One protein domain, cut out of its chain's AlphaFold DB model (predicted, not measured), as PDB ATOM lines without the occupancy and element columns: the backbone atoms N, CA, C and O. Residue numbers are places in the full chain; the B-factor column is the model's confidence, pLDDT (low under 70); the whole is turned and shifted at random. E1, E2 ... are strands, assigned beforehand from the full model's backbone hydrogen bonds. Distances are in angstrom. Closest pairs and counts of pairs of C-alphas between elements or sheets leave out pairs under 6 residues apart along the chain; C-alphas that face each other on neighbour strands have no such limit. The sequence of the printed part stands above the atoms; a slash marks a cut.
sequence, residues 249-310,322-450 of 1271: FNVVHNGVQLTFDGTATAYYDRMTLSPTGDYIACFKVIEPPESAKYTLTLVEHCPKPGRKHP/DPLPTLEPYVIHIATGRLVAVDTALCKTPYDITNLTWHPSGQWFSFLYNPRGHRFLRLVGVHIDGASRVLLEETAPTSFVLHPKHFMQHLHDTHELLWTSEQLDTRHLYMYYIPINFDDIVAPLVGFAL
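Overview. This is residues 249 to 310 and 322 to 450 of the 1271 residues of an uncharacterized protein of Aphanomyces invadans (UniProt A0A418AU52). Two strongly twisted four-stranded sheets, E1 E2 E4 E5 and E6 E7 E8 E9, lie face to face as a sandwich, and a small third sheet, E10 E11 E12, lies beyond the second sheet on the side away from the first. From the first sheet the chain reaches out as a thin arm that holds E3 and makes much of the length; at its far end residues 303 to 308 stand free. The printed part has 191 residues with twelve named strands, E1 to E12 in order along the chain, and no named helix; 83 residues, under half, are in named elements, and the class is all strand. Each sheet is antiparallel, with its strands side by side in the order just named. The whole is loose, with a radius of gyration of the C-alphas of 20.3 A, and spans 68 by 50 by 28 A.

Along the chain. Residues 249 to 265 hold no named element. E1, residues 266 to 273, begins with C-alpha 266 at (-10.573, -44.621, 55.675), is 21.0 A long and bends by 56 degrees at residue 270. E2, residues 279 to 286, is 22.0 A long. E3, residues 295 to 300, is 15.6 A long, with C-alpha 300 at (3.402, -28.207, 28.996). After the cut come E4, residues 326 to 333, 22.7 A, and E5, residues 338 to 341, 9.8 A. E6, residues 350 to 358, is the longest strand by residues and measures 20.4 A. E7, residues 364 to 371, is 22.2 A long, and E8, residues 376 to 383, is 22.5 A long. E9, residues 388 to 395, is 19.3 A long and bends by 60 degrees at residue 392. E10, residues 408 to 411, is 10.1 A long, and E11, residues 416 to 421, is 15.9 A long. E12, residues 428 to 433, is 17.0 A long and ends with C-alpha 433 at (-43.452, -54.228, 43.891).

Arrangement. In the first sheet E1 and E2 form a hairpin, with N 269 and O 283 at 2.9 A. E2 is the antiparallel neighbour of E4, with N 284 and O 328 at 2.8 A. E4 and E5 form a hairpin, with N 340 and O 331 at 2.8 A. E6 E7 E8 E9 is a meander, each strand the antiparallel neighbour of the one before, with N 354 and O 368 at 2.9 A, N 369 and O 378 at 2.8 A, and N 377 and O 394 at 2.8 A. The parts of these two sheets that face each other are 10.4 A centre to centre, and the strands of the one stand at 28 degrees to those of the other. The closest C-alphas of E4 and E6 are those of Thr 326 and Pro 350, 6.5 A apart. E10 E11 E12 is also a meander, with N 411 and O 416 at 2.8 A and N 417 and O 432 at 2.8 A. The closest C-alphas of E9 and E11 are those of Glu 394 and Ser 421, 6.7 A apart. Residues 430 to 431 of E12 pair antiparallel with residues 448 to 449. E3 pairs with no named strand.

Size, cuts and confidence. The two C-alphas farthest apart are those of Lys 308 and Asp 440, at 69.7 A. Residues 311 to 321 are cut out, and C-alphas 310 and 322 are 28.2 A apart across the cut. Of the links that are printed whole, E9 to E10 is long, with 12 residues. The mean pLDDT of the printed part is 90.7; residues 303 to 307 are under 70.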
ATOM      1  N   PHE A 249     -13.223 -36.960  59.680       82.69
ATOM      2  CA  PHE A 249     -13.326 -38.264  59.006       82.69
ATOM      3  C   PHE A 249     -14.435 -39.154  59.583       82.69
ATOM      4  O   PHE A 249     -14.576 -40.313  59.187       82.69
ATOM      5  N   ASN A 250     -15.180 -38.634  60.559       87.00
ATOM      6  CA  ASN A 250     -16.143 -39.360  61.373       87.00
ATOM      7  C   ASN A 250     -17.556 -38.780  61.219       87.00
ATOM      8  O   ASN A 250     -17.736 -37.616  60.875       87.00
ATOM      9  N   VAL A 251     -18.579 -39.588  61.505       86.44
ATOM     10  CA  VAL A 251     -19.976 -39.141  61.459       86.44
ATOM     11  C   VAL A 251     -20.295 -38.331  62.711       86.44
ATOM     12  O   VAL A 251     -20.153 -38.824  63.831       86.44
ATOM     13  N   VAL A 252     -20.772 -37.101  62.522       84.44
ATOM     14  CA  VAL A 252     -21.223 -36.205  63.596       84.44
ATOM     15  C   VAL A 252     -22.687 -35.843  63.364       84.44
ATOM     16  O   VAL A 252     -23.053 -35.364  62.294       84.44
ATOM     17  N   HIS A 253     -23.530 -36.033  64.378       83.31
ATOM     18  CA  HIS A 253     -24.949 -35.692  64.326       83.31
ATOM     19  C   HIS A 253     -25.322 -34.812  65.523       83.31
ATOM     20  O   HIS A 253     -25.063 -35.174  66.669       83.31
ATOM     21  N   ASN A 254     -25.907 -33.636  65.269       82.94
ATOM     22  CA  ASN A 254     -26.265 -32.644  66.297       82.94
ATOM     23  C   ASN A 254     -25.116 -32.302  67.271       82.94
ATOM     24  O   ASN A 254     -25.331 -32.122  68.468       82.94
ATOM     25  N   GLY A 255     -23.884 -32.224  66.758       76.31
ATOM     26  CA  GLY A 255     -22.687 -31.926  67.554       76.31
ATOM     27  C   GLY A 255     -22.151 -33.103  68.379       76.31
ATOM     28  O   GLY A 255     -21.172 -32.929  69.100       76.31
ATOM     29  N   VAL A 256     -22.749 -34.292  68.268       79.75
ATOM     30  CA  VAL A 256     -22.267 -35.529  68.893       79.75
ATOM     31  C   VAL A 256     -21.581 -36.388  67.837       79.75
ATOM     32  O   VAL A 256     -22.189 -36.758  66.834       79.75
ATOM     33  N   GLN A 257     -20.308 -36.706  68.058       85.94
ATOM     34  CA  GLN A 257     -19.560 -37.628  67.210       85.94
ATOM     35  C   GLN A 257     -20.002 -39.073  67.489       85.94
ATOM     36  O   GLN A 257     -19.992 -39.521  68.635       85.94
ATOM     37  N   LEU A 258     -20.416 -39.783  66.439       87.62
ATOM     38  CA  LEU A 258     -20.981 -41.134  66.506       87.62
ATOM     39  C   LEU A 258     -19.984 -42.226  66.085       87.62
ATOM     40  O   LEU A 258     -20.153 -43.378  66.476       87.62
ATOM     41  N   THR A 259     -18.937 -41.886  65.326       89.81
ATOM     42  CA  THR A 259     -17.842 -42.804  64.950       89.81
ATOM     43  C   THR A 259     -16.494 -42.238  65.392       89.81
ATOM     44  O   THR A 259     -16.362 -41.033  65.581       89.81
ATOM     45  N   PHE A 260     -15.478 -43.081  65.586       89.38
ATOM     46  CA  PHE A 260     -14.189 -42.642  66.154       89.38
ATOM     47  C   PHE A 260     -12.956 -43.192  65.427       89.38
ATOM     48  O   PHE A 260     -11.830 -42.891  65.811       89.38
ATOM     49  N   ASP A 261     -13.153 -43.993  64.386       90.06
ATOM     50  CA  ASP A 261     -12.129 -44.746  63.661       90.06
ATOM     51  C   ASP A 261     -11.868 -44.216  62.238       90.06
ATOM     52  O   ASP A 261     -11.148 -44.849  61.463       90.06
ATOM     53  N   GLY A 262     -12.445 -43.061  61.890       87.50
ATOM     54  CA  GLY A 262     -12.186 -42.353  60.640       87.50
ATOM     55  C   GLY A 262     -10.758 -41.799  60.537       87.50
ATOM     56  O   GLY A 262     -10.216 -41.248  61.496       87.50
ATOM     57  N   THR A 263     -10.164 -41.905  59.347       87.94
ATOM     58  CA  THR A 263      -8.834 -41.395  58.973       87.94
ATOM     59  C   THR A 263      -8.844 -40.867  57.531       87.94
ATOM     60  O   THR A 263      -9.760 -41.167  56.773       87.94
ATOM     61  N   ALA A 264      -7.788 -40.167  57.104       83.25
ATOM     62  CA  ALA A 264      -7.668 -39.644  55.736       83.25
ATOM     63  C   ALA A 264      -7.700 -40.712  54.620       83.25
ATOM     64  O   ALA A 264      -7.975 -40.378  53.473       83.25
ATOM     65  N   THR A 265      -7.424 -41.981  54.936       88.31
ATOM     66  CA  THR A 265      -7.468 -43.109  53.985       88.31
ATOM     67  C   THR A 265      -8.637 -44.063  54.240       88.31
ATOM     68  O   THR A 265      -8.779 -45.065  53.544       88.31
ATOM     69  N   ALA A 266      -9.440 -43.798  55.272       92.12
ATOM     70  CA  ALA A 266     -10.573 -44.621  55.675       92.12
ATOM     71  C   ALA A 266     -11.601 -43.745  56.407       92.12
ATOM     72  O   ALA A 266     -11.510 -43.610  57.626       92.12
ATOM     73  N   TYR A 267     -12.539 -43.129  55.690       93.56
ATOM     74  CA  TYR A 267     -13.463 -42.114  56.221       93.56
ATOM     75  C   TYR A 267     -14.923 -42.427  55.883       93.56
ATOM     76  O   TYR A 267     -15.197 -43.241  55.008       93.56
ATOM     77  N   TYR A 268     -15.871 -41.806  56.586       89.38
ATOM     78  CA  TYR A 268     -17.303 -42.001  56.339       89.38
ATOM     79  C   TYR A 268     -17.864 -40.955  55.369       89.38
ATOM     80  O   TYR A 268     -17.623 -39.764  55.542       89.38
ATOM     81  N   ASP A 269     -18.642 -41.399  54.382       88.19
ATOM     82  CA  ASP A 269     -19.261 -40.565  53.345       88.19
ATOM     83  C   ASP A 269     -20.586 -41.195  52.847       88.19
ATOM     84  O   ASP A 269     -21.014 -42.243  53.344       88.19
ATOM     85  N   ARG A 270     -21.261 -40.562  51.876       84.06
ATOM     86  CA  ARG A 270     -22.503 -41.025  51.226       84.06
ATOM     87  C   ARG A 270     -23.564 -41.415  52.258       84.06
ATOM     88  O   ARG A 270     -24.000 -42.564  52.318       84.06
ATOM     89  N   MET A 271     -23.941 -40.454  53.101       89.06
ATOM     90  CA  MET A 271     -24.818 -40.676  54.251       89.06
ATOM     91  C   MET A 271     -26.233 -40.121  54.063       89.06
ATOM     92  O   MET A 271     -26.423 -39.072  53.452       89.06
ATOM     93  N   THR A 272     -27.232 -40.798  54.629       89.94
ATOM     94  CA  THR A 272     -28.629 -40.337  54.640       89.94
ATOM     95  C   THR A 272     -29.354 -40.752  55.922       89.94
ATOM     96  O   THR A 272     -29.139 -41.841  56.463       89.94
ATOM     97  N   LEU A 273     -30.219 -39.866  56.418       92.25
ATOM     98  CA  LEU A 273     -30.996 -40.049  57.643       92.25
ATOM     99  C   LEU A 273     -32.277 -40.842  57.352       92.25
ATOM    100  O   LEU A 273     -32.943 -40.590  56.347       92.25
ATOM    101  N   SER A 274     -32.646 -41.772  58.236       91.50
ATOM    102  CA  SER A 274     -33.921 -42.482  58.116       91.50
ATOM    103  C   SER A 274     -35.109 -41.513  58.223       91.50
ATOM    104  O   SER A 274     -35.025 -40.522  58.952       91.50
ATOM    105  N   PRO A 275     -36.259 -41.804  57.581       89.25
ATOM    106  CA  PRO A 275     -37.475 -40.997  57.719       89.25
ATOM    107  C   PRO A 275     -37.951 -40.810  59.166       89.25
ATOM    108  O   PRO A 275     -38.614 -39.822  59.473       89.25
ATOM    109  N   THR A 276     -37.616 -41.745  60.062       87.19
ATOM    110  CA  THR A 276     -37.942 -41.654  61.493       87.19
ATOM    111  C   THR A 276     -36.947 -40.804  62.285       87.19
ATOM    112  O   THR A 276     -37.267 -40.366  63.385       87.19
ATOM    113  N   GLY A 277     -35.755 -40.548  61.736       90.94
ATOM    114  CA  GLY A 277     -34.681 -39.822  62.412       90.94
ATOM    115  C   GLY A 277     -33.907 -40.646  63.443       90.94
ATOM    116  O   GLY A 277     -33.154 -40.065  64.216       90.94
ATOM    117  N   ASP A 278     -34.073 -41.973  63.470       94.06
ATOM    118  CA  ASP A 278     -33.430 -42.861  64.453       94.06
ATOM    119  C   ASP A 278     -32.099 -43.459  63.963       94.06
ATOM    120  O   ASP A 278     -31.270 -43.896  64.773       94.06
ATOM    121  N   TYR A 279     -31.893 -43.495  62.640       96.69
ATOM    122  CA  TYR A 279     -30.782 -44.202  62.002       96.69
ATOM    123  C   TYR A 279     -30.101 -43.365  60.920       96.69
ATOM    124  O   TYR A 279     -30.754 -42.605  60.208       96.69
ATOM    125  N   ILE A 280     -28.795 -43.566  60.745       95.81
ATOM    126  CA  ILE A 280     -28.029 -43.055  59.599       95.81
ATOM    127  C   ILE A 280     -27.517 -44.252  58.801       95.81
ATOM    128  O   ILE A 280     -26.868 -45.128  59.369       95.81
ATOM    129  N   ALA A 281     -27.791 -44.281  57.499       95.12
ATOM    130  CA  ALA A 281     -27.117 -45.170  56.558       95.12
ATOM    131  C   ALA A 281     -25.930 -44.412  55.966       95.12
ATOM    132  O   ALA A 281     -26.091 -43.254  55.584       95.12
ATOM    133  N   CYS A 282     -24.755 -45.028  55.904       93.81
ATOM    134  CA  CYS A 282     -23.547 -44.411  55.354       93.81
ATOM    135  C   CYS A 282     -22.586 -45.463  54.802       93.81
ATOM    136  O   CYS A 282     -22.735 -46.656  55.073       93.81
ATOM    137  N   PHE A 283     -21.555 -45.016  54.089       94.56
ATOM    138  CA  PHE A 283     -20.453 -45.865  53.658       94.56
ATOM    139  C   PHE A 283     -19.147 -45.430  54.313       94.56
ATOM    140  O   PHE A 283     -18.868 -44.240  54.418       94.56
ATOM    141  N   LYS A 284     -18.321 -46.394  54.711       94.12
ATOM    142  CA  LYS A 284     -16.910 -46.160  54.995       94.12
ATOM    143  C   LYS A 284     -16.129 -46.353  53.700       94.12
ATOM    144  O   LYS A 284     -16.102 -47.449  53.143       94.12
ATOM    145  N   VAL A 285     -15.538 -45.275  53.206       94.00
ATOM    146  CA  VAL A 285     -14.692 -45.238  52.017       94.00
ATOM    147  C   VAL A 285     -13.271 -45.577  52.439       94.00
ATOM    148  O   VAL A 285     -12.681 -44.866  53.249       94.00
ATOM    149  N   ILE A 286     -12.724 -46.663  51.898       93.00
ATOM    150  CA  ILE A 286     -11.319 -47.037  52.066       93.00
ATOM    151  C   ILE A 286     -10.587 -46.714  50.770       93.00
ATOM    152  O   ILE A 286     -10.828 -47.338  49.731       93.00
ATOM    153  N   GLU A 287      -9.697 -45.733  50.849       92.06
ATOM    154  CA  GLU A 287      -8.864 -45.289  49.739       92.06
ATOM    155  C   GLU A 287      -7.779 -46.328  49.430       92.06
ATOM    156  O   GLU A 287      -7.175 -46.890  50.355       92.06
ATOM    157  N   PRO A 288      -7.469 -46.586  48.147       91.00
ATOM    158  CA  PRO A 288      -6.315 -47.400  47.818       91.00
ATOM    159  C   PRO A 288      -5.024 -46.699  48.280       91.00
ATOM    160  O   PRO A 288      -4.974 -45.465  48.330       91.00
ATOM    161  N   PRO A 289      -3.955 -47.458  48.592       88.06
ATOM    162  CA  PRO A 289      -2.664 -46.874  48.934       88.06
ATOM    163  C   PRO A 289      -2.191 -45.914  47.841       88.06
ATOM    164  O   PRO A 289      -2.301 -46.230  46.659       88.06
ATOM    165  N   GLU A 290      -1.596 -44.785  48.226       84.38
ATOM    166  CA  GLU A 290      -1.153 -43.754  47.273       84.38
ATOM    167  C   GLU A 290      -0.179 -44.304  46.215       84.38
ATOM    168  O   GLU A 290      -0.230 -43.925  45.051       84.38
ATOM    169  N   SER A 291       0.646 -45.292  46.585       83.38
ATOM    170  CA  SER A 291       1.558 -45.995  45.670       83.38
ATOM    171  C   SER A 291       0.862 -46.787  44.558       83.38
ATOM    172  O   SER A 291       1.528 -47.232  43.628       83.38
ATOM    173  N   ALA A 292      -0.441 -47.034  44.687       82.06
ATOM    174  CA  ALA A 292      -1.248 -47.776  43.728       82.06
ATOM    175  C   ALA A 292      -2.165 -46.869  42.886       82.06
ATOM    176  O   ALA A 292      -2.848 -47.371  41.998       82.06
ATOM    177  N   LYS A 293      -2.187 -45.552  43.141       85.81
ATOM    178  CA  LYS A 293      -2.949 -44.580  42.349       85.81
ATOM    179  C   LYS A 293      -2.098 -44.072  41.188       85.81
ATOM    180  O   LYS A 293      -1.012 -43.530  41.395       85.81
ATOM    181  N   TYR A 294      -2.593 -44.207  39.960       86.44
ATOM    182  CA  TYR A 294      -1.928 -43.616  38.803       86.44
ATOM    183  C   TYR A 294      -2.274 -42.130  38.657       86.44
ATOM    184  O   TYR A 294      -3.439 -41.724  38.680       86.44
ATOM    185  N   THR A 295      -1.236 -41.323  38.442       88.38
ATOM    186  CA  THR A 295      -1.349 -39.899  38.127       88.38
ATOM    187  C   THR A 295      -0.805 -39.657  36.724       88.38
ATOM    188  O   THR A 295       0.384 -39.857  36.466       88.38
ATOM    189  N   LEU A 296      -1.668 -39.204  35.815       90.19
ATOM    190  CA  LEU A 296      -1.256 -38.764  34.487       90.19
ATOM    191  C   LEU A 296      -0.443 -37.483  34.626       90.19
ATOM    192  O   LEU A 296      -0.907 -36.523  35.237       90.19
ATOM    193  N   THR A 297       0.755 -37.471  34.047       91.75
ATOM    194  CA  THR A 297       1.625 -36.293  34.014       91.75
ATOM    195  C   THR A 297       1.723 -35.778  32.585       91.75
ATOM    196  O   THR A 297       2.380 -36.390  31.747       91.75
ATOM    197  N   LEU A 298       1.092 -34.640  32.315       91.25
ATOM    198  CA  LEU A 298       1.151 -33.951  31.030       91.25
ATOM    199  C   LEU A 298       2.232 -32.877  31.072       91.25
ATOM    200  O   LEU A 298       2.322 -32.106  32.030       91.25
ATOM    201  N   VAL A 299       3.059 -32.812  30.032       89.69
ATOM    202  CA  VAL A 299       4.130 -31.818  29.938       89.69
ATOM    203  C   VAL A 299       3.661 -30.650  29.080       89.69
ATOM    204  O   VAL A 299       3.466 -30.763  27.874       89.69
ATOM    205  N   GLU A 300       3.550 -29.479  29.694       87.19
ATOM    206  CA  GLU A 300       3.402 -28.207  28.996       87.19
ATOM    207  C   GLU A 300       4.752 -27.837  28.364       87.19
ATOM    208  O   GLU A 300       5.563 -27.097  28.929       87.19
ATOM    209  N   HIS A 301       5.006 -28.403  27.179       81.88
ATOM    210  CA  HIS A 301       6.240 -28.214  26.407       81.88
ATOM    211  C   HIS A 301       6.479 -26.761  25.996       81.88
ATOM    212  O   HIS A 301       7.621 -26.354  25.784       81.88
ATOM    213  N   CYS A 302       5.408 -25.976  25.897       80.56
ATOM    214  CA  CYS A 302       5.460 -24.555  25.594       80.56
ATOM    215  C   CYS A 302       5.140 -23.743  26.860       80.56
ATOM    216  O   CYS A 302       3.988 -23.329  27.021       80.56
ATOM    217  N   PRO A 303       6.128 -23.522  27.753       62.28
ATOM    218  CA  PRO A 303       5.904 -22.898  29.049       62.28
ATOM    219  C   PRO A 303       5.298 -21.496  28.931       62.28
ATOM    220  O   PRO A 303       5.588 -20.741  28.000       62.28
ATOM    221  N   LYS A 304       4.465 -21.135  29.913       67.81
ATOM    222  CA  LYS A 304       3.881 -19.792  30.035       67.81
ATOM    223  C   LYS A 304       4.982 -18.720  30.156       67.81
ATOM    224  O   LYS A 304       6.038 -19.001  30.739       67.81
ATOM    225  N   PRO A 305       4.746 -17.485  29.670       63.34
ATOM    226  CA  PRO A 305       5.685 -16.377  29.832       63.34
ATOM    227  C   PRO A 305       6.169 -16.242  31.286       63.34
ATOM    228  O   PRO A 305       5.367 -16.261  32.216       63.34
ATOM    229  N   GLY A 306       7.488 -16.140  31.485       63.91
ATOM    230  CA  GLY A 306       8.121 -16.088  32.811       63.91
ATOM    231  C   GLY A 306       8.645 -17.431  33.342       63.91
ATOM    232  O   GLY A 306       9.420 -17.438  34.297       63.91
ATOM    233  N   ARG A 307       8.316 -18.566  32.707       68.06
ATOM    234  CA  ARG A 307       8.880 -19.884  33.041       68.06
ATOM    235  C   ARG A 307       9.872 -20.332  31.960       68.06
ATOM    236  O   ARG A 307       9.524 -20.430  30.792       68.06
ATOM    237  N   LYS A 308      11.119 -20.616  32.354       74.69
ATOM    238  CA  LYS A 308      12.198 -21.034  31.428       74.69
ATOM    239  C   LYS A 308      12.215 -22.535  31.110       74.69
ATOM    240  O   LYS A 308      12.950 -22.955  30.225       74.69
ATOM    241  N   HIS A 309      11.440 -23.335  31.837       79.81
ATOM    242  CA  HIS A 309      11.434 -24.796  31.743       79.81
ATOM    243  C   HIS A 309      10.000 -25.314  31.545       79.81
ATOM    244  O   HIS A 309       9.075 -24.667  32.046       79.81
ATOM    245  N   PRO A 310       9.798 -26.455  30.858       85.31
ATOM    246  CA  PRO A 310       8.490 -27.101  30.760       85.31
ATOM    247  C   PRO A 310       7.818 -27.277  32.129       85.31
ATOM    248  O   PRO A 310       8.489 -27.439  33.151       85.31
ATOM    249  N   ASP A 322      -6.469 -50.700  37.592       92.25
ATOM    250  CA  ASP A 322      -6.036 -49.909  38.758       92.25
ATOM    251  C   ASP A 322      -7.065 -50.005  39.895       92.25
ATOM    252  O   ASP A 322      -8.261 -50.168  39.628       92.25
ATOM    253  N   PRO A 323      -6.652 -49.941  41.171       90.56
ATOM    254  CA  PRO A 323      -7.585 -50.042  42.284       90.56
ATOM    255  C   PRO A 323      -8.464 -48.789  42.402       90.56
ATOM    256  O   PRO A 323      -8.000 -47.662  42.243       90.56
ATOM    257  N   LEU A 324      -9.733 -49.002  42.747       92.19
ATOM    258  CA  LEU A 324     -10.687 -47.954  43.112       92.19
ATOM    259  C   LEU A 324     -10.942 -47.975  44.625       92.19
ATOM    260  O   LEU A 324     -10.694 -49.010  45.258       92.19
ATOM    261  N   PRO A 325     -11.452 -46.876  45.211       91.12
ATOM    262  CA  PRO A 325     -11.910 -46.881  46.593       91.12
ATOM    263  C   PRO A 325     -12.934 -47.991  46.842       91.12
ATOM    264  O   PRO A 325     -13.833 -48.230  46.033       91.12
ATOM    265  N   THR A 326     -12.810 -48.671  47.978       91.44
ATOM    266  CA  THR A 326     -13.828 -49.636  48.418       91.44
ATOM    267  C   THR A 326     -14.828 -48.944  49.330       91.44
ATOM    268  O   THR A 326     -14.445 -48.095  50.130       91.44
ATOM    269  N   LEU A 327     -16.108 -49.298  49.204       92.62
ATOM    270  CA  LEU A 327     -17.187 -48.730  50.004       92.62
ATOM    271  C   LEU A 327     -17.808 -49.823  50.875       92.62
ATOM    272  O   LEU A 327     -18.417 -50.761  50.363       92.62
ATOM    273  N   GLU A 328     -17.656 -49.694  52.188       93.56
ATOM    274  CA  GLU A 328     -18.235 -50.607  53.175       93.56
ATOM    275  C   GLU A 328     -19.524 -49.998  53.752       93.56
ATOM    276  O   GLU A 328     -19.460 -48.900  54.304       93.56
ATOM    277  N   PRO A 329     -20.699 -50.647  53.650       95.56
ATOM    278  CA  PRO A 329     -21.940 -50.080  54.163       95.56
ATOM    279  C   PRO A 329     -22.057 -50.229  55.687       95.56
ATOM    280  O   PRO A 329     -21.737 -51.275  56.256       95.56
ATOM    281  N   TYR A 330     -22.589 -49.196  56.338       96.38
ATOM    282  CA  TYR A 330     -22.847 -49.159  57.776       96.38
ATOM    283  C   TYR A 330     -24.211 -48.541  58.098       96.38
ATOM    284  O   TYR A 330     -24.717 -47.680  57.375       96.38
ATOM    285  N   VAL A 331     -24.767 -48.952  59.241       97.56
ATOM    286  CA  VAL A 331     -25.923 -48.318  59.887       97.56
ATOM    287  C   VAL A 331     -25.522 -47.813  61.263       97.56
ATOM    288  O   VAL A 331     -24.942 -48.552  62.058       97.56
ATOM    289  N   ILE A 332     -25.843 -46.564  61.575       96.38
ATOM    290  CA  ILE A 332     -25.595 -45.967  62.889       96.38
ATOM    291  C   ILE A 332     -26.927 -45.773  63.604       96.38
ATOM    292  O   ILE A 332     -27.805 -45.070  63.109       96.38
ATOM    293  N   HIS A 333     -27.059 -46.362  64.792       96.25
ATOM    294  CA  HIS A 333     -28.161 -46.090  65.712       96.25
ATOM    295  C   HIS A 333     -27.872 -44.797  66.472       96.25
ATOM    296  O   HIS A 333     -26.980 -44.767  67.321       96.25
ATOM    297  N   ILE A 334     -28.643 -43.741  66.216       93.62
ATOM    298  CA  ILE A 334     -28.330 -42.401  66.733       93.62
ATOM    299  C   ILE A 334     -28.436 -42.354  68.259       93.62
ATOM    300  O   ILE A 334     -27.542 -41.840  68.926       93.62
ATOM    301  N   ALA A 335     -29.487 -42.947  68.829       90.62
ATOM    302  CA  ALA A 335     -29.733 -42.904  70.271       90.62
ATOM    303  C   ALA A 335     -28.649 -43.607  71.110       90.62
ATOM    304  O   ALA A 335     -28.433 -43.247  72.265       90.62
ATOM    305  N   THR A 336     -27.987 -44.625  70.553       91.50
ATOM    306  CA  THR A 336     -27.002 -45.445  71.278       91.50
ATOM    307  C   THR A 336     -25.569 -45.241  70.797       91.50
ATOM    308  O   THR A 336     -24.649 -45.740  71.439       91.50
ATOM    309  N   GLY A 337     -25.366 -44.568  69.660       85.88
ATOM    310  CA  GLY A 337     -24.084 -44.531  68.955       85.88
ATOM    311  C   GLY A 337     -23.641 -45.897  68.417       85.88
ATOM    312  O   GLY A 337     -22.481 -46.062  68.048       85.88
ATOM    313  N   ARG A 338     -24.522 -46.912  68.395       93.62
ATOM    314  CA  ARG A 338     -24.161 -48.260  67.935       93.62
ATOM    315  C   ARG A 338     -23.949 -48.256  66.423       93.62
ATOM    316  O   ARG A 338     -24.903 -48.062  65.673       93.62
ATOM    317  N   LEU A 339     -22.723 -48.555  66.006       94.88
ATOM    318  CA  LEU A 339     -22.351 -48.802  64.618       94.88
ATOM    319  C   LEU A 339     -22.597 -50.277  64.258       94.88
ATOM    320  O   LEU A 339     -22.118 -51.180  64.943       94.88
ATOM    321  N   VAL A 340     -23.343 -50.516  63.185       96.94
ATOM    322  CA  VAL A 340     -23.691 -51.841  62.666       96.94
ATOM    323  C   VAL A 340     -23.072 -51.987  61.280       96.94
ATOM    324  O   VAL A 340     -23.430 -51.255  60.357       96.94
ATOM    325  N   ALA A 341     -22.121 -52.909  61.143       94.19
ATOM    326  CA  ALA A 341     -21.512 -53.234  59.858       94.19
ATOM    327  C   ALA A 341     -22.463 -54.090  59.014       94.19
ATOM    328  O   ALA A 341     -23.117 -54.994  59.536       94.19
ATOM    329  N   VAL A 342     -22.505 -53.825  57.712       94.56
ATOM    330  CA  VAL A 342     -23.281 -54.602  56.740       94.56
ATOM    331  C   VAL A 342     -22.330 -55.532  55.988       94.56
ATOM    332  O   VAL A 342     -21.230 -55.126  55.609       94.56
ATOM    333  N   ASP A 343     -22.740 -56.780  55.747       87.56
ATOM    334  CA  ASP A 343     -21.928 -57.716  54.961       87.56
ATOM    335  C   ASP A 343     -21.705 -57.187  53.533       87.56
ATOM    336  O   ASP A 343     -22.646 -56.930  52.773       87.56
ATOM    337  N   THR A 344     -20.434 -57.058  53.155       90.06
ATOM    338  CA  THR A 344     -20.000 -56.570  51.846       90.06
ATOM    339  C   THR A 344     -20.068 -57.636  50.754       90.06
ATOM    340  O   THR A 344     -19.819 -57.318  49.592       90.06
ATOM    341  N   ALA A 345     -20.438 -58.888  51.062       91.75
ATOM    342  CA  ALA A 345     -20.572 -59.980  50.092       91.75
ATOM    343  C   ALA A 345     -21.381 -59.610  48.838       91.75
ATOM    344  O   ALA A 345     -21.051 -60.064  47.740       91.75
ATOM    345  N   LEU A 346     -22.391 -58.746  48.980       93.75
ATOM    346  CA  LEU A 346     -23.254 -58.308  47.883       93.75
ATOM    347  C   LEU A 346     -22.728 -57.093  47.098       93.75
ATOM    348  O   LEU A 346     -23.321 -56.758  46.074       93.75
ATOM    349  N   CYS A 347     -21.633 -56.460  47.525       92.50
ATOM    350  CA  CYS A 347     -21.092 -55.238  46.916       92.50
ATOM    351  C   CYS A 347     -19.549 -55.200  46.850       92.50
ATOM    352  O   CYS A 347     -18.935 -54.135  46.882       92.50
ATOM    353  N   LYS A 348     -18.895 -56.365  46.738       88.31
ATOM    354  CA  LYS A 348     -17.426 -56.464  46.672       88.31
ATOM    355  C   LYS A 348     -16.851 -55.874  45.386       88.31
ATOM    356  O   LYS A 348     -17.105 -56.410  44.312       88.31
ATOM    357  N   THR A 349     -15.887 -54.963  45.511       88.12
ATOM    358  CA  THR A 349     -15.155 -54.356  44.375       88.12
ATOM    359  C   THR A 349     -16.048 -53.428  43.533       88.12
ATOM    360  O   THR A 349     -16.219 -53.651  42.329       88.12
ATOM    361  N   PRO A 350     -16.659 -52.401  44.154       92.31
ATOM    362  CA  PRO A 350     -17.513 -51.476  43.426       92.31
ATOM    363  C   PRO A 350     -16.707 -50.730  42.366       92.31
ATOM    364  O   PRO A 350     -15.608 -50.247  42.629       92.31
ATOM    365  N   TYR A 351     -17.277 -50.630  41.168       93.94
ATOM    366  CA  TYR A 351     -16.968 -49.503  40.300       93.94
ATOM    367  C   TYR A 351     -17.659 -48.254  40.854       93.94
ATOM    368  O   TYR A 351     -17.030 -47.212  40.991       93.94
ATOM    369  N   ASP A 352     -18.939 -48.386  41.225       92.12
ATOM    370  CA  ASP A 352     -19.686 -47.333  41.912       92.12
ATOM    371  C   ASP A 352     -20.863 -47.895  42.736       92.12
ATOM    372  O   ASP A 352     -21.371 -48.992  42.472       92.12
ATOM    373  N   ILE A 353     -21.302 -47.120  43.731       93.19
ATOM    374  CA  ILE A 353     -22.504 -47.352  44.541       93.19
ATOM    375  C   ILE A 353     -23.345 -46.074  44.609       93.19
ATOM    376  O   ILE A 353     -22.936 -45.082  45.204       93.19
ATOM    377  N   THR A 354     -24.553 -46.100  44.062       91.69
ATOM    378  CA  THR A 354     -25.432 -44.921  43.966       91.69
ATOM    379  C   THR A 354     -26.813 -45.193  44.562       91.69
ATOM    380  O   THR A 354     -27.082 -46.285  45.058       91.69
ATOM    381  N   ASN A 355     -27.712 -44.204  44.513       88.00
ATOM    382  CA  ASN A 355     -29.138 -44.357  44.837       88.00
ATOM    383  C   ASN A 355     -29.426 -44.909  46.245       88.00
ATOM    384  O   ASN A 355     -30.290 -45.771  46.418       88.00
ATOM    385  N   LEU A 356     -28.712 -44.405  47.255       92.25
ATOM    386  CA  LEU A 356     -28.962 -44.746  48.654       92.25
ATOM    387  C   LEU A 356     -30.323 -44.181  49.109       92.25
ATOM    388  O   LEU A 356     -30.453 -42.985  49.355       92.25
ATOM    389  N   THR A 357     -31.334 -45.046  49.207       93.50
ATOM    390  CA  THR A 357     -32.745 -44.664  49.381       93.50
ATOM    391  C   THR A 357     -33.374 -45.419  50.545       93.50
ATOM    392  O   THR A 357     -33.373 -46.649  50.565       93.50
ATOM    393  N   TRP A 358     -33.944 -44.703  51.514       94.75
ATOM    394  CA  TRP A 358     -34.681 -45.320  52.619       94.75
ATOM    395  C   TRP A 358     -36.067 -45.798  52.185       94.75
ATOM    396  O   TRP A 358     -36.776 -45.114  51.448       94.75
ATOM    397  N   HIS A 359     -36.496 -46.947  52.709       93.31
ATOM    398  CA  HIS A 359     -37.901 -47.326  52.650       93.31
ATOM    399  C   HIS A 359     -38.726 -46.423  53.598       93.31
ATOM    400  O   HIS A 359     -38.236 -46.095  54.685       93.31
ATOM    401  N   PRO A 360     -39.985 -46.057  53.271       90.38
ATOM    402  CA  PRO A 360     -40.813 -45.177  54.109       90.38
ATOM    403  C   PRO A 360     -41.021 -45.646  55.556       90.38
ATOM    404  O   PRO A 360     -41.266 -44.828  56.436       90.38
ATOM    405  N   SER A 361     -40.892 -46.950  55.828       89.06
ATOM    406  CA  SER A 361     -40.952 -47.488  57.199       89.06
ATOM    407  C   SER A 361     -39.775 -47.061  58.087       89.06
ATOM    408  O   SER A 361     -39.848 -47.205  59.306       89.06
ATOM    409  N   GLY A 362     -38.666 -46.603  57.497       92.62
ATOM    410  CA  GLY A 362     -37.432 -46.240  58.197       92.62
ATOM    411  C   GLY A 362     -36.664 -47.408  58.824       92.62
ATOM    412  O   GLY A 362     -35.673 -47.170  59.506       92.62
ATOM    413  N   GLN A 363     -37.093 -48.656  58.597       94.00
ATOM    414  CA  GLN A 363     -36.453 -49.860  59.154       94.00
ATOM    415  C   GLN A 363     -35.408 -50.483  58.220       94.00
ATOM    416  O   GLN A 363     -34.662 -51.372  58.621       94.00
ATOM    417  N   TRP A 364     -35.359 -50.065  56.958       96.00
ATOM    418  CA  TRP A 364     -34.406 -50.577  55.981       96.00
ATOM    419  C   TRP A 364     -34.253 -49.596  54.812       96.00
ATOM    420  O   TRP A 364     -35.107 -48.732  54.591       96.00
ATOM    421  N   PHE A 365     -33.157 -49.712  54.072       95.81
ATOM    422  CA  PHE A 365     -32.836 -48.886  52.906       95.81
ATOM    423  C   PHE A 365     -32.289 -49.747  51.771       95.81
ATOM    424  O   PHE A 365     -32.004 -50.929  51.957       95.81
ATOM    425  N   SER A 366     -32.119 -49.164  50.591       96.06
ATOM    426  CA  SER A 366     -31.474 -49.811  49.454       96.06
ATOM    427  C   SER A 366     -30.414 -48.933  48.808       96.06
ATOM    428  O   SER A 366     -30.475 -47.713  48.916       96.06
ATOM    429  N   PHE A 367     -29.464 -49.546  48.109       96.62
ATOM    430  CA  PHE A 367     -28.512 -48.859  47.237       96.62
ATOM    431  C   PHE A 367     -28.270 -49.658  45.957       96.62
ATOM    432  O   PHE A 367     -28.397 -50.885  45.928       96.62
ATOM    433  N   LEU A 368     -27.904 -48.954  44.891       96.56
ATOM    434  CA  LEU A 368     -27.564 -49.527  43.598       96.56
ATOM    435  C   LEU A 368     -26.065 -49.797  43.524       96.56
ATOM    436  O   LEU A 368     -25.253 -48.881  43.613       96.56
ATOM    437  N   TYR A 369     -25.706 -51.052  43.318       96.50
ATOM    438  CA  TYR A 369     -24.338 -51.524  43.193       96.50
ATOM    439  C   TYR A 369     -23.991 -51.822  41.731       96.50
ATOM    440  O   TYR A 369     -24.637 -52.658  41.089       96.50
ATOM    441  N   ASN A 370     -22.937 -51.172  41.234       96.06
ATOM    442  CA  ASN A 370     -22.320 -51.432  39.936       96.06
ATOM    443  C   ASN A 370     -20.912 -52.028  40.160       96.06
ATOM    444  O   ASN A 370     -20.015 -51.314  40.624       96.06
ATOM    445  N   PRO A 371     -20.690 -53.321  39.871       95.06
ATOM    446  CA  PRO A 371     -19.377 -53.942  39.958       95.06
ATOM    447  C   PRO A 371     -18.448 -53.425  38.857       95.06
ATOM    448  O   PRO A 371     -18.890 -53.037  37.771       95.06
ATOM    449  N   ARG A 372     -17.136 -53.539  39.081       93.62
ATOM    450  CA  ARG A 372     -16.167 -53.432  37.978       93.62
ATOM    451  C   ARG A 372     -16.485 -54.420  36.856       93.62
ATOM    452  O   ARG A 372     -16.919 -55.547  37.105       93.62
ATOM    453  N   GLY A 373     -16.286 -53.983  35.614       91.62
ATOM    454  CA  GLY A 373     -16.620 -54.751  34.409       91.62
ATOM    455  C   GLY A 373     -18.108 -54.795  34.073       91.62
ATOM    456  O   GLY A 373     -18.466 -55.357  33.045       91.62
ATOM    457  N   HIS A 374     -18.976 -54.209  34.909       94.69
ATOM    458  CA  HIS A 374     -20.364 -53.881  34.569       94.69
ATOM    459  C   HIS A 374     -21.217 -55.059  34.081       94.69
ATOM    460  O   HIS A 374     -22.183 -54.871  33.350       94.69
ATOM    461  N   ARG A 375     -20.882 -56.294  34.466       93.75
ATOM    462  CA  ARG A 375     -21.583 -57.504  33.991       93.75
ATOM    463  C   ARG A 375     -22.955 -57.701  34.624       93.75
ATOM    464  O   ARG A 375     -23.738 -58.523  34.155       93.75
ATOM    465  N   PHE A 376     -23.236 -56.978  35.697       95.06
ATOM    466  CA  PHE A 376     -24.547 -56.924  36.319       95.06
ATOM    467  C   PHE A 376     -24.742 -55.579  37.016       95.06
ATOM    468  O   PHE A 376     -23.772 -54.883  37.297       95.06
ATOM    469  N   LEU A 377     -25.988 -55.228  37.308       96.00
ATOM    470  CA  LEU A 377     -26.363 -54.081  38.125       96.00
ATOM    471  C   LEU A 377     -27.332 -54.571  39.197       96.00
ATOM    472  O   LEU A 377     -28.322 -55.222  38.869       96.00
ATOM    473  N   ARG A 378     -27.047 -54.292  40.470       96.50
ATOM    474  CA  ARG A 378     -27.754 -54.913  41.599       96.50
ATOM    475  C   ARG A 378     -28.339 -53.869  42.533       96.50
ATOM    476  O   ARG A 378     -27.607 -53.034  43.048       96.50
ATOM    477  N   LEU A 379     -29.628 -53.965  42.828       97.31
ATOM    478  CA  LEU A 379     -30.253 -53.229  43.919       97.31
ATOM    479  C   LEU A 379     -30.156 -54.068  45.199       97.31
ATOM    480  O   LEU A 379     -30.732 -55.156  45.284       97.31
ATOM    481  N   VAL A 380     -29.400 -53.584  46.182       97.31
ATOM    482  CA  VAL A 380     -29.181 -54.257  47.470       97.31
ATOM    483  C   VAL A 380     -30.046 -53.588  48.526       97.31
ATOM    484  O   VAL A 380     -29.980 -52.373  48.676       97.31
ATOM    485  N   GLY A 381     -30.842 -54.367  49.256       96.56
ATOM    486  CA  GLY A 381     -31.601 -53.912  50.418       96.56
ATOM    487  C   GLY A 381     -30.865 -54.254  51.707       96.56
ATOM    488  O   GLY A 381     -30.282 -55.333  51.810       96.56
ATOM    489  N   VAL A 382     -30.911 -53.358  52.688       97.62
ATOM    490  CA  VAL A 382     -30.223 -53.470  53.976       97.62
ATOM    491  C   VAL A 382     -31.159 -53.064  55.105       97.62
ATOM    492  O   VAL A 382     -31.666 -51.943  55.130       97.62
ATOM    493  N   HIS A 383     -31.362 -53.966  56.058       97.25
ATOM    494  CA  HIS A 383     -32.095 -53.708  57.289       97.25
ATOM    495  C   HIS A 383     -31.203 -53.050  58.350       97.25
ATOM    496  O   HIS A 383     -29.980 -53.188  58.332       97.25
ATOM    497  N   ILE A 384     -31.811 -52.332  59.296       96.44
ATOM    498  CA  ILE A 384     -31.101 -51.585  60.351       96.44
ATOM    499  C   ILE A 384     -30.219 -52.451  61.270       96.44
ATOM    500  O   ILE A 384     -29.336 -51.928  61.944       96.44
ATOM    501  N   ASP A 385     -30.432 -53.767  61.311       95.19
ATOM    502  CA  ASP A 385     -29.584 -54.718  62.043       95.19
ATOM    503  C   ASP A 385     -28.376 -55.228  61.240       95.19
ATOM    504  O   ASP A 385     -27.583 -56.007  61.771       95.19
ATOM    505  N   GLY A 386     -28.208 -54.765  59.999       94.38
ATOM    506  CA  GLY A 386     -27.113 -55.126  59.103       94.38
ATOM    507  C   GLY A 386     -27.424 -56.282  58.150       94.38
ATOM    508  O   GLY A 386     -26.593 -56.583  57.291       94.38
ATOM    509  N   ALA A 387     -28.597 -56.922  58.247       95.31
ATOM    510  CA  ALA A 387     -28.995 -57.959  57.297       95.31
ATOM    511  C   ALA A 387     -29.176 -57.365  55.889       95.31
ATOM    512  O   ALA A 387     -29.888 -56.377  55.717       95.31
ATOM    513  N   SER A 388     -28.562 -57.977  54.871       95.62
ATOM    514  CA  SER A 388     -28.635 -57.516  53.480       95.62
ATOM    515  C   SER A 388     -29.181 -58.591  52.534       95.62
ATOM    516  O   SER A 388     -28.975 -59.789  52.738       95.62
ATOM    517  N   ARG A 389     -29.934 -58.173  51.507       95.62
ATOM    518  CA  ARG A 389     -30.562 -59.052  50.502       95.62
ATOM    519  C   ARG A 389     -30.494 -58.420  49.110       95.62
ATOM    520  O   ARG A 389     -30.506 -57.198  48.968       95.62
ATOM    521  N   VAL A 390     -30.444 -59.251  48.070       96.31
ATOM    522  CA  VAL A 390     -30.596 -58.790  46.681       96.31
ATOM    523  C   VAL A 390     -32.075 -58.521  46.421       96.31
ATOM    524  O   VAL A 390     -32.876 -59.450  46.480       96.31
ATOM    525  N   LEU A 391     -32.432 -57.267  46.132       96.06
ATOM    526  CA  LEU A 391     -33.795 -56.908  45.732       96.06
ATOM    527  C   LEU A 391     -33.992 -57.173  44.248       96.06
ATOM    528  O   LEU A 391     -34.968 -57.788  43.853       96.06
ATOM    529  N   LEU A 392     -33.057 -56.721  43.421       95.31
ATOM    530  CA  LEU A 392     -33.137 -56.839  41.973       95.31
ATOM    531  C   LEU A 392     -31.731 -56.954  41.395       95.31
ATOM    532  O   LEU A 392     -30.793 -56.360  41.924       95.31
ATOM    533  N   GLU A 393     -31.587 -57.700  40.306       94.38
ATOM    534  CA  GLU A 393     -30.329 -57.803  39.577       94.38
ATOM    535  C   GLU A 393     -30.586 -57.882  38.071       94.38
ATOM    536  O   GLU A 393     -31.259 -58.791  37.591       94.38
ATOM    537  N   GLU A 394     -30.035 -56.927  37.328       94.00
ATOM    538  CA  GLU A 394     -29.894 -57.015  35.876       94.00
ATOM    539  C   GLU A 394     -28.563 -57.694  35.573       94.00
ATOM    540  O   GLU A 394     -27.536 -57.271  36.098       94.00
ATOM    541  N   THR A 395     -28.553 -58.711  34.712       93.38
ATOM    542  CA  THR A 395     -27.327 -59.439  34.355       93.38
ATOM    543  C   THR A 395     -27.097 -59.445  32.850       93.38
ATOM    544  O   THR A 395     -28.024 -59.595  32.060       93.38
ATOM    545  N   ALA A 396     -25.832 -59.329  32.456       92.38
ATOM    546  CA  ALA A 396     -25.343 -59.507  31.097       92.38
ATOM    547  C   ALA A 396     -24.220 -60.560  31.122       92.38
ATOM    548  O   ALA A 396     -23.031 -60.231  31.163       92.38
ATOM    549  N   PRO A 397     -24.565 -61.859  31.154       79.69
ATOM    550  CA  PRO A 397     -23.597 -62.919  31.417       79.69
ATOM    551  C   PRO A 397     -22.562 -63.094  30.303       79.69
ATOM    552  O   PRO A 397     -21.510 -63.664  30.560       79.69
ATOM    553  N   THR A 398     -22.797 -62.615  29.088       84.19
ATOM    554  CA  THR A 398     -21.843 -62.729  27.969       84.19
ATOM    555  C   THR A 398     -21.202 -61.399  27.581       84.19
ATOM    556  O   THR A 398     -20.348 -61.385  26.702       84.19
ATOM    557  N   SER A 399     -21.599 -60.298  28.221       92.56
ATOM    558  CA  SER A 399     -21.189 -58.943  27.844       92.56
ATOM    559  C   SER A 399     -21.268 -57.983  29.040       92.56
ATOM    560  O   SER A 399     -20.721 -58.284  30.101       92.56
ATOM    561  N   PHE A 400     -21.936 -56.841  28.876       94.12
ATOM    562  CA  PHE A 400     -22.038 -55.744  29.835       94.12
ATOM    563  C   PHE A 400     -23.493 -55.279  29.996       94.12
ATOM    564  O   PHE A 400     -24.314 -55.429  29.089       94.12
ATOM    565  N   VAL A 401     -23.799 -54.669  31.137       94.19
ATOM    566  CA  VAL A 401     -25.002 -53.867  31.377       94.19
ATOM    567  C   VAL A 401     -24.667 -52.417  31.048       94.19
ATOM    568  O   VAL A 401     -23.710 -51.859  31.593       94.19
ATOM    569  N   LEU A 402     -25.457 -51.774  30.180       90.00
ATOM    570  CA  LEU A 402     -25.248 -50.372  29.808       90.00
ATOM    571  C   LEU A 402     -25.718 -49.411  30.916       90.00
ATOM    572  O   LEU A 402     -26.648 -48.620  30.738       90.00
ATOM    573  N   HIS A 403     -25.051 -49.472  32.069       88.31
ATOM    574  CA  HIS A 403     -25.415 -48.743  33.281       88.31
ATOM    575  C   HIS A 403     -25.546 -47.214  33.105       88.31
ATOM    576  O   HIS A 403     -26.473 -46.665  33.697       88.31
ATOM    577  N   PRO A 404     -24.761 -46.494  32.262       87.12
ATOM    578  CA  PRO A 404     -24.918 -45.040  32.117       87.12
ATOM    579  C   PRO A 404     -26.241 -44.632  31.458       87.12
ATOM    580  O   PRO A 404     -26.560 -43.451  31.355       87.12
ATOM    581  N   LYS A 405     -26.989 -45.602  30.923       85.31
ATOM    582  CA  LYS A 405     -28.287 -45.400  30.279       85.31
ATOM    583  C   LYS A 405     -29.410 -46.158  31.005       85.31
ATOM    584  O   LYS A 405     -30.499 -46.302  30.446       85.31
ATOM    585  N   HIS A 406     -29.130 -46.676  32.197       90.06
ATOM    586  CA  HIS A 406     -30.109 -47.324  33.052       90.06
ATOM    587  C   HIS A 406     -31.023 -46.274  33.704       90.06
ATOM    588  O   HIS A 406     -30.573 -45.189  34.063       90.06
ATOM    589  N   PHE A 407     -32.304 -46.599  33.854       94.44
ATOM    590  CA  PHE A 407     -33.281 -45.792  34.574       94.44
ATOM    591  C   PHE A 407     -33.903 -46.603  35.707       94.44
ATOM    592  O   PHE A 407     -34.314 -47.749  35.503       94.44
ATOM    593  N   MET A 408     -34.027 -45.953  36.864       93.94
ATOM    594  CA  MET A 408     -34.704 -46.479  38.038       93.94
ATOM    595  C   MET A 408     -35.416 -45.359  38.797       93.94
ATOM    596  O   MET A 408     -34.874 -44.264  38.937       93.94
ATOM    597  N   GLN A 409     -36.602 -45.655  39.325       94.12
ATOM    598  CA  GLN A 409     -37.356 -44.732  40.172       94.12
ATOM    599  C   GLN A 409     -38.242 -45.476  41.172       94.12
ATOM    600  O   GLN A 409     -39.048 -46.319  40.778       94.12
ATOM    601  N   HIS A 410     -38.151 -45.101  42.449       88.88
ATOM    602  CA  HIS A 410     -39.076 -45.544  43.491       88.88
ATOM    603  C   HIS A 410     -40.365 -44.706  43.477       88.88
ATOM    604  O   HIS A 410     -40.314 -43.477  43.448       88.88
ATOM    605  N   LEU A 411     -41.519 -45.370  43.554       90.00
ATOM    606  CA  LEU A 411     -42.834 -44.769  43.787       90.00
ATOM    607  C   LEU A 411     -43.294 -45.181  45.190       90.00
ATOM    608  O   LEU A 411     -43.947 -46.207  45.383       90.00
ATOM    609  N   HIS A 412     -42.869 -44.417  46.196       85.88
ATOM    610  CA  HIS A 412     -43.007 -44.803  47.603       85.88
ATOM    611  C   HIS A 412     -44.460 -44.973  48.062       85.88
ATOM    612  O   HIS A 412     -44.744 -45.928  48.780       85.88
ATOM    613  N   ASP A 413     -45.369 -44.104  47.611       84.06
ATOM    614  CA  ASP A 413     -46.786 -44.125  48.010       84.06
ATOM    615  C   ASP A 413     -47.521 -45.389  47.547       84.06
ATOM    616  O   ASP A 413     -48.513 -45.798  48.152       84.06
ATOM    617  N   THR A 414     -47.036 -46.014  46.474       86.06
ATOM    618  CA  THR A 414     -47.626 -47.221  45.882       86.06
ATOM    619  C   THR A 414     -46.753 -48.456  46.043       86.06
ATOM    620  O   THR A 414     -47.137 -49.530  45.589       86.06
ATOM    621  N   HIS A 415     -45.620 -48.337  46.743       89.62
ATOM    622  CA  HIS A 415     -44.656 -49.418  46.943       89.62
ATOM    623  C   HIS A 415     -44.171 -50.043  45.623       89.62
ATOM    624  O   HIS A 415     -44.022 -51.259  45.514       89.62
ATOM    625  N   GLU A 416     -43.913 -49.215  44.611       93.12
ATOM    626  CA  GLU A 416     -43.488 -49.661  43.278       93.12
ATOM    627  C   GLU A 416     -42.072 -49.177  42.935       93.12
ATOM    628  O   GLU A 416     -41.576 -48.179  43.463       93.12
ATOM    629  N   LEU A 417     -41.420 -49.887  42.018       95.69
ATOM    630  CA  LEU A 417     -40.127 -49.549  41.434       95.69
ATOM    631  C   LEU A 417     -40.215 -49.659  39.916       95.69
ATOM    632  O   LEU A 417     -40.513 -50.731  39.386       95.69
ATOM    633  N   LEU A 418     -39.904 -48.572  39.223       97.19
ATOM    634  CA  LEU A 418     -39.689 -48.572  37.781       97.19
ATOM    635  C   LEU A 418     -38.220 -48.883  37.491       97.19
ATOM    636  O   LEU A 418     -37.341 -48.332  38.149       97.19
ATOM    637  N   TRP A 419     -37.957 -49.744  36.507       96.12
ATOM    638  CA  TRP A 419     -36.609 -50.213  36.166       96.12
ATOM    639  C   TRP A 419     -36.497 -50.538  34.676       96.12
ATOM    640  O   TRP A 419     -37.360 -51.216  34.118       96.12
ATOM    641  N   THR A 420     -35.430 -50.092  34.013       95.50
ATOM    642  CA  THR A 420     -35.154 -50.494  32.621       95.50
ATOM    643  C   THR A 420     -34.211 -51.687  32.534       95.50
ATOM    644  O   THR A 420     -33.154 -51.669  33.166       95.50
ATOM    645  N   SER A 421     -34.540 -52.654  31.679       93.06
ATOM    646  CA  SER A 421     -33.779 -53.894  31.471       93.06
ATOM    647  C   SER A 421     -33.647 -54.234  29.982       93.06
ATOM    648  O   SER A 421     -34.530 -53.890  29.196       93.06
ATOM    649  N   GLU A 422     -32.547 -54.890  29.596       92.19
ATOM    650  CA  GLU A 422     -32.254 -55.364  28.229       92.19
ATOM    651  C   GLU A 422     -32.421 -56.887  28.083       92.19
ATOM    652  O   GLU A 422     -32.017 -57.465  27.074       92.19
ATOM    653  N   GLN A 423     -33.047 -57.547  29.063       86.44
ATOM    654  CA  GLN A 423     -33.229 -59.006  29.103       86.44
ATOM    655  C   GLN A 423     -33.973 -59.593  27.890       86.44
ATOM    656  O   GLN A 423     -33.827 -60.780  27.605       86.44
ATOM    657  N   LEU A 424     -34.755 -58.787  27.163       87.31
ATOM    658  CA  LEU A 424     -35.471 -59.192  25.944       87.31
ATOM    659  C   LEU A 424     -34.710 -58.855  24.652       87.31
ATOM    660  O   LEU A 424     -35.329 -58.593  23.624       87.31
ATOM    661  N   ASP A 425     -33.378 -58.782  24.709       90.88
ATOM    662  CA  ASP A 425     -32.505 -58.308  23.620       90.88
ATOM    663  C   ASP A 425     -32.759 -56.844  23.209       90.88
ATOM    664  O   ASP A 425     -32.067 -56.282  22.376       90.88
ATOM    665  N   THR A 426     -33.738 -56.174  23.802       92.12
ATOM    666  CA  THR A 426     -34.080 -54.770  23.580       92.12
ATOM    667  C   THR A 426     -34.447 -54.156  24.916       92.12
ATOM    668  O   THR A 426     -34.958 -54.832  25.814       92.12
ATOM    669  N   ARG A 427     -34.140 -52.869  25.081       95.00
ATOM    670  CA  ARG A 427     -34.385 -52.197  26.352       95.00
ATOM    671  C   ARG A 427     -35.859 -51.899  26.549       95.00
ATOM    672  O   ARG A 427     -36.449 -51.188  25.741       95.00
ATOM    673  N   HIS A 428     -36.404 -52.331  27.674       96.19
ATOM    674  CA  HIS A 428     -37.791 -52.100  28.051       96.19
ATOM    675  C   HIS A 428     -37.928 -51.649  29.503       96.19
ATOM    676  O   HIS A 428     -37.024 -51.840  30.315       96.19
ATOM    677  N   LEU A 429     -39.060 -51.012  29.812       97.31
ATOM    678  CA  LEU A 429     -39.427 -50.607  31.163       97.31
ATOM    679  C   LEU A 429     -40.211 -51.725  31.861       97.31
ATOM    680  O   LEU A 429     -41.128 -52.311  31.282       97.31
ATOM    681  N   TYR A 430     -39.870 -51.964  33.119       96.94
ATOM    682  CA  TYR A 430     -40.477 -52.942  34.009       96.94
ATOM    683  C   TYR A 430     -40.935 -52.260  35.294       96.94
ATOM    684  O   TYR A 430     -40.355 -51.253  35.710       96.94
ATOM    685  N   MET A 431     -41.954 -52.840  35.922       96.31
ATOM    686  CA  MET A 431     -42.432 -52.444  37.241       96.31
ATOM    687  C   MET A 431     -42.285 -53.603  38.223       96.31
ATOM    688  O   MET A 431     -42.620 -54.744  37.903       96.31
ATOM    689  N   TYR A 432     -41.795 -53.297  39.420       96.12
ATOM    690  CA  TYR A 432     -41.630 -54.233  40.530       96.12
ATOM    691  C   TYR A 432     -42.376 -53.700  41.751       96.12
ATOM    692  O   TYR A 432     -42.458 -52.489  41.940       96.12
ATOM    693  N   TYR A 433     -42.873 -54.596  42.599       94.19
ATOM    694  CA  TYR A 433     -43.452 -54.228  43.891       94.19
ATOM    695  C   TYR A 433     -42.418 -54.414  44.997       94.19
ATOM    696  O   TYR A 433     -41.783 -55.465  45.087       94.19
ATOM    697  N   ILE A 434     -42.254 -53.396  45.836       92.56
ATOM    698  CA  ILE A 434     -41.340 -53.396  46.975       92.56
ATOM    699  C   ILE A 434     -42.122 -53.796  48.236       92.56
ATOM    700  O   ILE A 434     -43.045 -53.082  48.623       92.56
ATOM    701  N   PRO A 435     -41.769 -54.898  48.918       89.94
ATOM    702  CA  PRO A 435     -42.427 -55.278  50.164       89.94
ATOM    703  C   PRO A 435     -42.239 -54.233  51.267       89.94
ATOM    704  O   PRO A 435     -41.174 -53.634  51.394       89.94
ATOM    705  N   ILE A 436     -43.258 -54.053  52.110       88.06
ATOM    706  CA  ILE A 436     -43.197 -53.119  53.246       88.06
ATOM    707  C   ILE A 436     -42.187 -53.607  54.293       88.06
ATOM    708  O   ILE A 436     -41.364 -52.827  54.789       88.06
ATOM    709  N   ASN A 437     -42.252 -54.900  54.632       91.25
ATOM    710  CA  ASN A 437     -41.358 -55.512  55.608       91.25
ATOM    711  C   ASN A 437     -40.155 -56.122  54.899       91.25
ATOM    712  O   ASN A 437     -40.294 -56.848  53.916       91.25
ATOM    713  N   PHE A 438     -38.970 -55.887  55.456       94.12
ATOM    714  CA  PHE A 438     -37.735 -56.446  54.920       94.12
ATOM    715  C   PHE A 438     -37.749 -57.982  54.897       94.12
ATOM    716  O   PHE A 438     -37.237 -58.606  53.968       94.12
ATOM    717  N   ASP A 439     -38.381 -58.604  55.895       93.44
ATOM    718  CA  ASP A 439     -38.431 -60.059  56.012       93.44
ATOM    719  C   ASP A 439     -39.236 -60.749  54.914       93.44
ATOM    720  O   ASP A 439     -38.914 -61.890  54.576       93.44
ATOM    721  N   ASP A 440     -40.171 -60.040  54.280       92.38
ATOM    722  CA  ASP A 440     -40.965 -60.556  53.162       92.38
ATOM    723  C   ASP A 440     -40.112 -60.757  51.890       92.38
ATOM    724  O   ASP A 440     -40.511 -61.463  50.962       92.38
ATOM    725  N   ILE A 441     -38.899 -60.189  51.843       91.25
ATOM    726  CA  ILE A 441     -37.961 -60.315  50.721       91.25
ATOM    727  C   ILE A 441     -37.219 -61.654  50.823       91.25
ATOM    728  O   ILE A 441     -36.055 -61.715  51.209       91.25
ATOM    729  N   VAL A 442     -37.890 -62.762  50.529       90.06
ATOM    730  CA  VAL A 442     -37.287 -64.110  50.605       90.06
ATOM    731  C   VAL A 442     -36.543 -64.524  49.326       90.06
ATOM    732  O   VAL A 442     -35.804 -65.507  49.329       90.06
ATOM    733  N   ALA A 443     -36.726 -63.772  48.238       91.88
ATOM    734  CA  ALA A 443     -36.075 -63.939  46.940       91.88
ATOM    735  C   ALA A 443     -36.006 -62.578  46.212       91.88
ATOM    736  O   ALA A 443     -36.731 -61.658  46.609       91.88
ATOM    737  N   PRO A 444     -35.180 -62.433  45.154       93.69
ATOM    738  CA  PRO A 444     -35.206 -61.245  44.305       93.69
ATOM    739  C   PRO A 444     -36.612 -60.957  43.757       93.69
ATOM    740  O   PRO A 444     -37.369 -61.876  43.434       93.69
ATOM    741  N   LEU A 445     -36.949 -59.674  43.658       94.50
ATOM    742  CA  LEU A 445     -38.241 -59.175  43.211       94.50
ATOM    743  C   LEU A 445     -38.515 -59.605  41.769       94.50
ATOM    744  O   LEU A 445     -37.669 -59.479  40.882       94.50
ATOM    745  N   VAL A 446     -39.742 -60.062  41.527       89.69
ATOM    746  CA  VAL A 446     -40.230 -60.402  40.190       89.69
ATOM    747  C   VAL A 446     -41.041 -59.226  39.668       89.69
ATOM    748  O   VAL A 446     -42.047 -58.842  40.264       89.69
ATOM    749  N   GLY A 447     -40.580 -58.642  38.569       87.75
ATOM    750  CA  GLY A 447     -41.251 -57.534  37.901       87.75
ATOM    751  C   GLY A 447     -42.090 -58.008  36.728       87.75
ATOM    752  O   GLY A 447     -41.933 -59.127  36.240       87.75
ATOM    753  N   PHE A 448     -42.957 -57.131  36.242       89.62
ATOM    754  CA  PHE A 448     -43.680 -57.326  34.991       89.62
ATOM    755  C   PHE A 448     -43.315 -56.227  33.993       89.62
ATOM    756  O   PHE A 448     -43.031 -55.088  34.368       89.62
ATOM    757  N   ALA A 449     -43.279 -56.582  32.709       92.62
ATOM    758  CA  ALA A 449     -42.933 -55.649  31.646       92.62
ATOM    759  C   ALA A 449     -44.072 -54.638  31.436       92.62
ATOM    760  O   ALA A 449     -45.205 -55.026  31.152       92.62
ATOM    761  N   LEU A 450     -43.761 -53.345  31.535       95.81
ATOM    762  CA  LEU A 450     -44.666 -52.264  31.129       95.81
ATOM    763  C   LEU A 450     -44.626 -52.049  29.615       95.81
ATOM    764  O   LEU A 450     -45.600 -51.611  29.012       95.81
TER     765      LEU A 450